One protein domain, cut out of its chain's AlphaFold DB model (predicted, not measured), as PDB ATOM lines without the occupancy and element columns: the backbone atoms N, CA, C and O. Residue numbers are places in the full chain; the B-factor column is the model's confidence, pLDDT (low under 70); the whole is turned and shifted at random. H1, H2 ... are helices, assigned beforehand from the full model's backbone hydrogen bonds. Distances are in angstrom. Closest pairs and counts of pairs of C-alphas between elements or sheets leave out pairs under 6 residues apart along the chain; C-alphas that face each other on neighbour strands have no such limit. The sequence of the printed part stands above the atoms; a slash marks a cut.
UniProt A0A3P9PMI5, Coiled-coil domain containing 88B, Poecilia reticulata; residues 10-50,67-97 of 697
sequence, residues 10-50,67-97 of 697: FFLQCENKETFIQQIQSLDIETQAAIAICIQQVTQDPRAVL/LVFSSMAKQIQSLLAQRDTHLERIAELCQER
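This is residues 10 to 50 and 67 to 97 of the 697 residues of the protein "Coiled-coil domain containing 88B" of Poecilia reticulata (UniProt A0A3P9PMI5). Two helices, H1 and the longer H2, make a loose V, and one long straight helix, H3, runs roughly opposite to H2 across an open gap, its residues 80 to 97 sticking out free. The printed part has 72 residues with three named helices, H1, H2, H3 in chain order, and no named strand: all helix. It is loose, with a radius of gyration of the C-alphas of 15.4 A and spans of 43 by 36 by 21 A.

Start at H1, residues 17 to 25; a tight link leads to H2, residues 29 to 44. They are close but not clearly touching: their closest C-alphas, of Ile 24 and Gln 32, are 6.3 A apart. They run opposite ways at a steep tilt of 43 degrees. H3, residues 67 to 97, is apart from H1 and from H2. In H1, H2 and H3 every O i to N i+4 pair is within hydrogen-bond range.

Find C-alpha 17 at (55.585, 135.852, 82.365), where H1 begins its 12.3 A. H2 covers 22.1 A. H3 runs 45.5 A to C-alpha 97 at (59.081, 166.865, 84.017).

Residues 51 to 66 are not printed; C-alphas 50 and 67 are 14.6 A apart across the cut. Look for pLDDT under 70 at residues 10 to 14, 46 to 48 and 97.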
ATOM      1  N   PHE A  10      52.929 133.951  92.113       51.25
ATOM      2  CA  PHE A  10      52.305 135.049  91.372       51.25
ATOM      3  C   PHE A  10      52.729 135.159  89.893       51.25
ATOM      4  O   PHE A  10      51.914 135.513  89.044       51.25
ATOM      5  N   PHE A  11      53.973 134.810  89.537       53.31
ATOM      6  CA  PHE A  11      54.426 134.872  88.132       53.31
ATOM      7  C   PHE A  11      53.917 133.708  87.269       53.31
ATOM      8  O   PHE A  11      54.050 133.745  86.048       53.31
ATOM      9  N   LEU A  12      53.321 132.679  87.877       50.50
ATOM     10  CA  LEU A  12      52.771 131.526  87.160       50.50
ATOM     11  C   LEU A  12      51.371 131.780  86.571       50.50
ATOM     12  O   LEU A  12      50.953 130.995  85.726       50.50
ATOM     13  N   GLN A  13      50.683 132.865  86.955       54.56
ATOM     14  CA  GLN A  13      49.338 133.209  86.458       54.56
ATOM     15  C   GLN A  13      49.307 134.275  85.348       54.56
ATOM     16  O   GLN A  13      48.238 134.558  84.815       54.56
ATOM     17  N   CYS A  14      50.445 134.863  84.967       65.56
ATOM     18  CA  CYS A  14      50.503 135.820  83.857       65.56
ATOM     19  C   CYS A  14      50.848 135.108  82.539       65.56
ATOM     20  O   CYS A  14      51.870 134.425  82.456       65.56
ATOM     21  N   GLU A  15      50.042 135.316  81.492       73.06
ATOM     22  CA  GLU A  15      50.253 134.722  80.158       73.06
ATOM     23  C   GLU A  15      51.586 135.153  79.507       73.06
ATOM     24  O   GLU A  15      52.159 134.398  78.729       73.06
ATOM     25  N   ASN A  16      52.141 136.311  79.899       76.69
ATOM     26  CA  ASN A  16      53.382 136.893  79.356       76.69
ATOM     27  C   ASN A  16      54.554 136.895  80.360       76.69
ATOM     28  O   ASN A  16      55.414 137.780  80.349       76.69
ATOM     29  N   LYS A  17      54.596 135.916  81.271       74.31
ATOM     30  CA  LYS A  17      55.585 135.852  82.365       74.31
ATOM     31  C   LYS A  17      57.045 135.961  81.905       74.31
ATOM     32  O   LYS A  17      57.838 136.635  82.559       74.31
ATOM     33  N   GLU A  18      57.408 135.344  80.779       78.81
ATOM     34  CA  GLU A  18      58.787 135.365  80.278       78.81
ATOM     35  C   GLU A  18      59.227 136.770  79.843       78.81
ATOM     36  O   GLU A  18      60.371 137.158  80.082       78.81
ATOM     37  N   THR A  19      58.317 137.561  79.272       79.50
ATOM     38  CA  THR A  19      58.593 138.923  78.795       79.50
ATOM     39  C   THR A  19      58.835 139.880  79.959       79.50
ATOM     40  O   THR A  19      59.794 140.650  79.940       79.50
ATOM     41  N   PHE A  20      58.021 139.789  81.013       79.38
ATOM     42  CA  PHE A  20      58.198 140.604  82.218       79.38
ATOM     43  C   PHE A  20      59.472 140.243  82.978       79.38
ATOM     44  O   PHE A  20      60.181 141.133  83.442       79.38
ATOM     45  N   ILE A  21      59.813 138.954  83.062       81.44
ATOM     46  CA  ILE A  21      61.067 138.521  83.688       81.44
ATOM     47  C   ILE A  21      62.272 139.100  82.931       81.44
ATOM     48  O   ILE A  21      63.190 139.613  83.568       81.44
ATOM     49  N   GLN A  22      62.261 139.083  81.593       81.50
ATOM     50  CA  GLN A  22      63.328 139.680  80.778       81.50
ATOM     51  C   GLN A  22      63.422 141.203  80.960       81.50
ATOM     52  O   GLN A  22      64.522 141.735  81.097       81.50
ATOM     53  N   GLN A  23      62.285 141.903  81.017       82.56
ATOM     54  CA  GLN A  23      62.255 143.348  81.253       82.56
ATOM     55  C   GLN A  23      62.782 143.709  82.643       82.56
ATOM     56  O   GLN A  23      63.627 144.592  82.755       82.56
ATOM     57  N   ILE A  24      62.371 142.987  83.688       82.19
ATOM     58  CA  ILE A  24      62.869 143.206  85.053       82.19
ATOM     59  C   ILE A  24      64.379 142.950  85.112       82.19
ATOM     60  O   ILE A  24      65.107 143.756  85.679       82.19
ATOM     61  N   GLN A  25      64.875 141.892  84.460       82.06
ATOM     62  CA  GLN A  25      66.312 141.590  84.384       82.06
ATOM     63  C   GLN A  25      67.142 142.649  83.638       82.06
ATOM     64  O   GLN A  25      68.359 142.691  83.822       82.06
ATOM     65  N   SER A  26      66.509 143.494  82.815       84.38
ATOM     66  CA  SER A  26      67.164 144.608  82.117       84.38
ATOM     67  C   SER A  26      67.245 145.905  82.936       84.38
ATOM     68  O   SER A  26      67.962 146.821  82.541       84.38
ATOM     69  N   LEU A  27      66.539 145.981  84.073       88.44
ATOM     70  CA  LEU A  27      66.575 147.129  84.986       88.44
ATOM     71  C   LEU A  27      67.851 147.136  85.836       88.44
ATOM     72  O   LEU A  27      68.566 146.138  85.918       88.44
ATOM     73  N   ASP A  28      68.136 148.255  86.492       87.94
ATOM     74  CA  ASP A  28      69.234 148.356  87.448       87.94
ATOM     75  C   ASP A  28      68.993 147.477  88.693       87.94
ATOM     76  O   ASP A  28      67.868 147.100  89.028       87.94
ATOM     77  N   ILE A  29      70.081 147.121  89.380       84.81
ATOM     78  CA  ILE A  29      70.066 146.139  90.475       84.81
ATOM     79  C   ILE A  29      69.220 146.622  91.663       84.81
ATOM     80  O   ILE A  29      68.578 145.803  92.323       84.81
ATOM     81  N   GLU A  30      69.198 147.927  91.932       88.00
ATOM     82  CA  GLU A  30      68.428 148.507  93.036       88.00
ATOM     83  C   GLU A  30      66.928 148.397  92.753       88.00
ATOM     84  O   GLU A  30      66.173 147.899  93.593       88.00
ATOM     85  N   THR A  31      66.510 148.735  91.533       83.56
ATOM     86  CA  THR A  31      65.127 148.567  91.077       83.56
ATOM     87  C   THR A  31      64.717 147.093  91.030       83.56
ATOM     88  O   THR A  31      63.624 146.742  91.475       83.56
ATOM     89  N   GLN A  32      65.596 146.193  90.574       81.94
ATOM     90  CA  GLN A  32      65.345 144.747  90.616       81.94
ATOM     91  C   GLN A  32      65.126 144.235  92.045       81.94
ATOM     92  O   GLN A  32      64.205 143.453  92.284       81.94
ATOM     93  N   ALA A  33      65.953 144.673  92.998       82.25
ATOM     94  CA  ALA A  33      65.827 144.300  94.403       82.25
ATOM     95  C   ALA A  33      64.538 144.861  95.026       82.25
ATOM     96  O   ALA A  33      63.840 144.137  95.735       82.25
ATOM     97  N   ALA A  34      64.176 146.108  94.714       83.44
ATOM     98  CA  ALA A  34      62.925 146.716  95.163       83.44
ATOM     99  C   ALA A  34      61.694 145.964  94.627       83.44
ATOM    100  O   ALA A  34      60.776 145.656  95.388       83.44
ATOM    101  N   ILE A  35      61.700 145.593  93.341       82.38
ATOM    102  CA  ILE A  35      60.642 144.783  92.722       82.38
ATOM    103  C   ILE A  35      60.568 143.399  93.380       82.38
ATOM    104  O   ILE A  35      59.476 142.938  93.709       82.38
ATOM    105  N   ALA A  36      61.709 142.750  93.633       81.00
ATOM    106  CA  ALA A  36      61.754 141.456  94.313       81.00
ATOM    107  C   ALA A  36      61.168 141.523  95.734       81.00
ATOM    108  O   ALA A  36      60.400 140.640  96.112       81.00
ATOM    109  N   ILE A  37      61.458 142.589  96.490       81.38
ATOM    110  CA  ILE A  37      60.868 142.832  97.815       81.38
ATOM    111  C   ILE A  37      59.347 143.014  97.708       81.38
ATOM    112  O   ILE A  37      58.616 142.422  98.498       81.38
ATOM    113  N   CYS A  38      58.854 143.763  96.719       78.19
ATOM    114  CA  CYS A  38      57.412 143.951  96.510       78.19
ATOM    115  C   CYS A  38      56.706 142.629  96.164       78.19
ATOM    116  O   CYS A  38      55.666 142.306  96.735       78.19
ATOM    117  N   ILE A  39      57.295 141.816  95.281       76.94
ATOM    118  CA  ILE A  39      56.779 140.477  94.944       76.94
ATOM    119  C   ILE A  39      56.776 139.579  96.187       76.94
ATOM    120  O   ILE A  39      55.815 138.853  96.438       76.94
ATOM    121  N   GLN A  40      57.835 139.641  96.996       78.62
ATOM    122  CA  GLN A  40      57.938 138.886  98.239       78.62
ATOM    123  C   GLN A  40      56.866 139.311  99.257       78.62
ATOM    124  O   GLN A  40      56.260 138.456  99.894       78.62
ATOM    125  N   GLN A  41      56.583 140.607  99.384       78.06
ATOM    126  CA  GLN A  41      55.544 141.121 100.281       78.06
ATOM    127  C   GLN A  41      54.149 140.626  99.881       78.06
ATOM    128  O   GLN A  41      53.408 140.130 100.728       78.06
ATOM    129  N   VAL A  42      53.819 140.678  98.588       73.81
ATOM    130  CA  VAL A  42      52.517 140.227  98.065       73.81
ATOM    131  C   VAL A  42      52.363 138.703  98.141       73.81
ATOM    132  O   VAL A  42      51.259 138.198  98.312       73.81
ATOM    133  N   THR A  43      53.462 137.949  98.048       71.00
ATOM    134  CA  THR A  43      53.429 136.476  98.135       71.00
ATOM    135  C   THR A  43      53.424 135.936  99.565       71.00
ATOM    136  O   THR A  43      52.962 134.818  99.777       71.00
ATOM    137  N   GLN A  44      53.924 136.697 100.544       75.06
ATOM    138  CA  GLN A  44      53.942 136.294 101.957       75.06
ATOM    139  C   GLN A  44      52.693 136.727 102.733       75.06
ATOM    140  O   GLN A  44      52.368 136.092 103.736       75.06
ATOM    141  N   ASP A  45      51.990 137.770 102.281       70.12
ATOM    142  CA  ASP A  45      50.743 138.223 102.894       70.12
ATOM    143  C   ASP A  45      49.525 137.908 102.003       70.12
ATOM    144  O   ASP A  45      49.231 138.659 101.068       70.12
ATOM    145  N   PRO A  46      48.745 136.849 102.303       64.06
ATOM    146  CA  PRO A  46      47.526 136.534 101.559       64.06
ATOM    147  C   PRO A  46      46.447 137.621 101.686       64.06
ATOM    148  O   PRO A  46      45.460 137.585 100.955       64.06
ATOM    149  N   ARG A  47      46.607 138.603 102.590       66.62
ATOM    150  CA  ARG A  47      45.696 139.747 102.710       66.62
ATOM    151  C   ARG A  47      46.001 140.870 101.719       66.62
ATOM    152  O   ARG A  47      45.129 141.714 101.517       66.62
ATOM    153  N   ALA A  48      47.183 140.879 101.106       67.44
ATOM    154  CA  ALA A  48      47.586 141.869 100.108       67.44
ATOM    155  C   ALA A  48      46.996 141.593  98.712       67.44
ATOM    156  O   ALA A  48      47.035 142.459  97.839       67.44
ATOM    157  N   VAL A  49      46.435 140.400  98.500       71.94
ATOM    158  CA  VAL A  49      45.823 139.973  97.239       71.94
ATOM    159  C   VAL A  49      44.320 139.832  97.442       71.94
ATOM    160  O   VAL A  49      43.873 139.190  98.388       71.94
ATOM    161  N   LEU A  50      43.531 140.431  96.548       73.75
ATOM    162  CA  LEU A  50      42.082 140.258  96.541       73.75
ATOM    163  C   LEU A  50      41.745 138.906  95.881       73.75
ATOM    164  O   LEU A  50      42.022 138.744  94.691       73.75
ATOM    165  N   LEU A  67      31.956 137.964 107.798       75.88
ATOM    166  CA  LEU A  67      33.370 138.151 108.127       75.88
ATOM    167  C   LEU A  67      34.215 138.290 106.851       75.88
ATOM    168  O   LEU A  67      35.031 139.212 106.766       75.88
ATOM    169  N   VAL A  68      33.960 137.457 105.836       76.06
ATOM    170  CA  VAL A  68      34.644 137.527 104.537       76.06
ATOM    171  C   VAL A  68      34.330 138.838 103.817       76.06
ATOM    172  O   VAL A  68      35.264 139.552 103.458       76.06
ATOM    173  N   PHE A  69      33.062 139.251 103.708       78.88
ATOM    174  CA  PHE A  69      32.713 140.544 103.104       78.88
ATOM    175  C   PHE A  69      33.341 141.728 103.841       78.88
ATOM    176  O   PHE A  69      33.827 142.665 103.207       78.88
ATOM    177  N   SER A  70      33.386 141.688 105.176       81.00
ATOM    178  CA  SER A  70      34.034 142.740 105.966       81.00
ATOM    179  C   SER A  70      35.553 142.788 105.748       81.00
ATOM    180  O   SER A  70      36.141 143.870 105.740       81.00
ATOM    181  N   SER A  71      36.189 141.632 105.533       79.56
ATOM    182  CA  SER A  71      37.610 141.525 105.196       79.56
ATOM    183  C   SER A  71      37.886 142.037 103.780       79.56
ATOM    184  O   SER A  71      38.784 142.856 103.592       79.56
ATOM    185  N   MET A  72      37.065 141.650 102.801       80.44
ATOM    186  CA  MET A  72      37.178 142.097 101.409       80.44
ATOM    187  C   MET A  72      36.952 143.601 101.274       80.44
ATOM    188  O   MET A  72      37.712 144.281 100.590       80.44
ATOM    189  N   ALA A  73      35.959 144.152 101.975       83.50
ATOM    190  CA  ALA A  73      35.713 145.589 101.992       83.50
ATOM    191  C   ALA A  73      36.941 146.364 102.499       83.50
ATOM    192  O   ALA A  73      37.318 147.372 101.904       83.50
ATOM    193  N   LYS A  74      37.612 145.867 103.547       82.88
ATOM    194  CA  LYS A  74      38.852 146.467 104.068       82.88
ATOM    195  C   LYS A  74      40.013 146.365 103.075       82.88
ATOM    196  O   LYS A  74      40.757 147.329 102.921       82.88
ATOM    197  N   GLN A  75      40.155 145.238 102.378       83.12
ATOM    198  CA  GLN A  75      41.186 145.060 101.348       83.12
ATOM    199  C   GLN A  75      40.965 145.991 100.151       83.12
ATOM    200  O   GLN A  75      41.899 146.660  99.717       83.12
ATOM    201  N   ILE A  76      39.725 146.110  99.668       84.88
ATOM    202  CA  ILE A  76      39.359 147.029  98.581       84.88
ATOM    203  C   ILE A  76      39.627 148.481  98.992       84.88
ATOM    204  O   ILE A  76      40.211 149.237  98.220       84.88
ATOM    205  N   GLN A  77      39.260 148.872 100.216       87.62
ATOM    206  CA  GLN A  77      39.551 150.212 100.737       87.62
ATOM    207  C   GLN A  77      41.059 150.495 100.796       87.62
ATOM    208  O   GLN A  77      41.492 151.572 100.390       87.62
ATOM    209  N   SER A  78      41.864 149.527 101.243       84.75
ATOM    210  CA  SER A  78      43.325 149.660 101.272       84.75
ATOM    211  C   SER A  78      43.926 149.788  99.866       84.75
ATOM    212  O   SER A  78      44.807 150.619  99.659       84.75
ATOM    213  N   LEU A  79      43.440 149.010  98.892       84.19
ATOM    214  CA  LEU A  79      43.894 149.085  97.497       84.19
ATOM    215  C   LEU A  79      43.542 150.427  96.848       84.19
ATOM    216  O   LEU A  79      44.352 150.987  96.111       84.19
ATOM    217  N   LEU A  80      42.354 150.966  97.138       86.75
ATOM    218  CA  LEU A  80      41.954 152.290  96.662       86.75
ATOM    219  C   LEU A  80      42.859 153.385  97.239       86.75
ATOM    220  O   LEU A  80      43.351 154.215  96.482       86.75
ATOM    221  N   ALA A  81      43.165 153.333  98.538       88.94
ATOM    222  CA  ALA A  81      44.080 154.287  99.164       88.94
ATOM    223  C   ALA A  81      45.504 154.208  98.578       88.94
ATOM    224  O   ALA A  81      46.133 155.236  98.325       88.94
ATOM    225  N   GLN A  82      46.005 152.996  98.313       85.50
ATOM    226  CA  GLN A  82      47.303 152.795  97.659       85.50
ATOM    227  C   GLN A  82      47.315 153.359  96.236       85.50
ATOM    228  O   GLN A  82      48.242 154.080  95.872       85.50
ATOM    229  N   ARG A  83      46.271 153.086  95.443       89.62
ATOM    230  CA  ARG A  83      46.115 153.654  94.099       89.62
ATOM    231  C   ARG A  83      46.168 155.177  94.137       89.62
ATOM    232  O   ARG A  83      46.893 155.766  93.342       89.62
ATOM    233  N   ASP A  84      45.419 155.795  95.041       91.56
ATOM    234  CA  ASP A  84      45.335 157.252  95.131       91.56
ATOM    235  C   ASP A  84      46.700 157.854  95.505       91.56
ATOM    236  O   ASP A  84      47.171 158.766  94.831       91.56
ATOM    237  N   THR A  85      47.415 157.235  96.452       91.75
ATOM    238  CA  THR A  85      48.792 157.624  96.818       91.75
ATOM    239  C   THR A  85      49.765 157.509  95.630       91.75
ATOM    240  O   THR A  85      50.636 158.356  95.431       91.75
ATOM    241  N   HIS A  86      49.640 156.461  94.808       88.56
ATOM    242  CA  HIS A  86      50.482 156.288  93.620       88.56
ATOM    243  C   HIS A  86      50.136 157.274  92.501       88.56
ATOM    244  O   HIS A  86      51.041 157.754  91.820       88.56
ATOM    245  N   LEU A  87      48.854 157.592  92.313       88.81
ATOM    246  CA  LEU A  87      48.414 158.595  91.345       88.81
ATOM    247  C   LEU A  87      48.932 159.988  91.709       88.81
ATOM    248  O   LEU A  87      49.419 160.689  90.825       88.81
ATOM    249  N   GLU A  88      48.901 160.355  92.992       92.19
ATOM    250  CA  GLU A  88      49.511 161.596  93.483       92.19
ATOM    251  C   GLU A  88      51.009 161.635  93.159       92.19
ATOM    252  O   GLU A  88      51.492 162.600  92.566       92.19
ATOM    253  N   ARG A  89      51.735 160.540  93.418       88.25
ATOM    254  CA  ARG A  89      53.169 160.469  93.113       88.25
ATOM    255  C   ARG A  89      53.480 160.559  91.615       88.25
ATOM    256  O   ARG A  89      54.487 161.150  91.233       88.25
ATOM    257  N   ILE A  90      52.639 159.979  90.758       86.81
ATOM    258  CA  ILE A  90      52.781 160.096  89.298       86.81
ATOM    259  C   ILE A  90      52.532 161.540  88.853       86.81
ATOM    260  O   ILE A  90      53.287 162.053  88.029       86.81
ATOM    261  N   ALA A  91      51.522 162.210  89.413       86.06
ATOM    262  CA  ALA A  91      51.232 163.606  89.104       86.06
ATOM    263  C   ALA A  91      52.401 164.533  89.483       86.06
ATOM    264  O   ALA A  91      52.785 165.381  88.677       86.06
ATOM    265  N   GLU A  92      53.024 164.320  90.649       88.75
ATOM    266  CA  GLU A  92      54.240 165.037  91.068       88.75
ATOM    267  C   GLU A  92      55.388 164.850  90.062       88.75
ATOM    268  O   GLU A  92      55.975 165.826  89.595       88.75
ATOM    269  N   LEU A  93      55.666 163.605  89.655       85.56
ATOM    270  CA  LEU A  93      56.725 163.293  88.685       85.56
ATOM    271  C   LEU A  93      56.445 163.885  87.291       85.56
ATOM    272  O   LEU A  93      57.371 164.311  86.597       85.56
ATOM    273  N   CYS A  94      55.180 163.931  86.863       79.44
ATOM    274  CA  CYS A  94      54.782 164.595  85.620       79.44
ATOM    275  C   CYS A  94      55.015 166.112  85.694       79.44
ATOM    276  O   CYS A  94      55.567 166.688  84.756       79.44
ATOM    277  N   GLN A  95      54.683 166.742  86.822       80.06
ATOM    278  CA  GLN A  95      54.888 168.175  87.037       80.06
ATOM    279  C   GLN A  95      56.382 168.551  87.114       80.06
ATOM    280  O   GLN A  95      56.808 169.567  86.554       80.06
ATOM    281  N   GLU A  96      57.215 167.711  87.734       75.56
ATOM    282  CA  GLU A  96      58.680 167.861  87.735       75.56
ATOM    283  C   GLU A  96      59.268 167.798  86.311       75.56
ATOM    284  O   GLU A  96      60.220 168.513  85.989       75.56
ATOM    285  N   ARG A  97      58.664 166.999  85.421       68.62
ATOM    286  CA  ARG A  97      59.081 166.865  84.017       68.62
ATOM    287  C   ARG A  97      58.665 168.057  83.148       68.62
ATOM    288  O   ARG A  97      59.415 168.437  82.253       68.62
TER     289      ARG A  97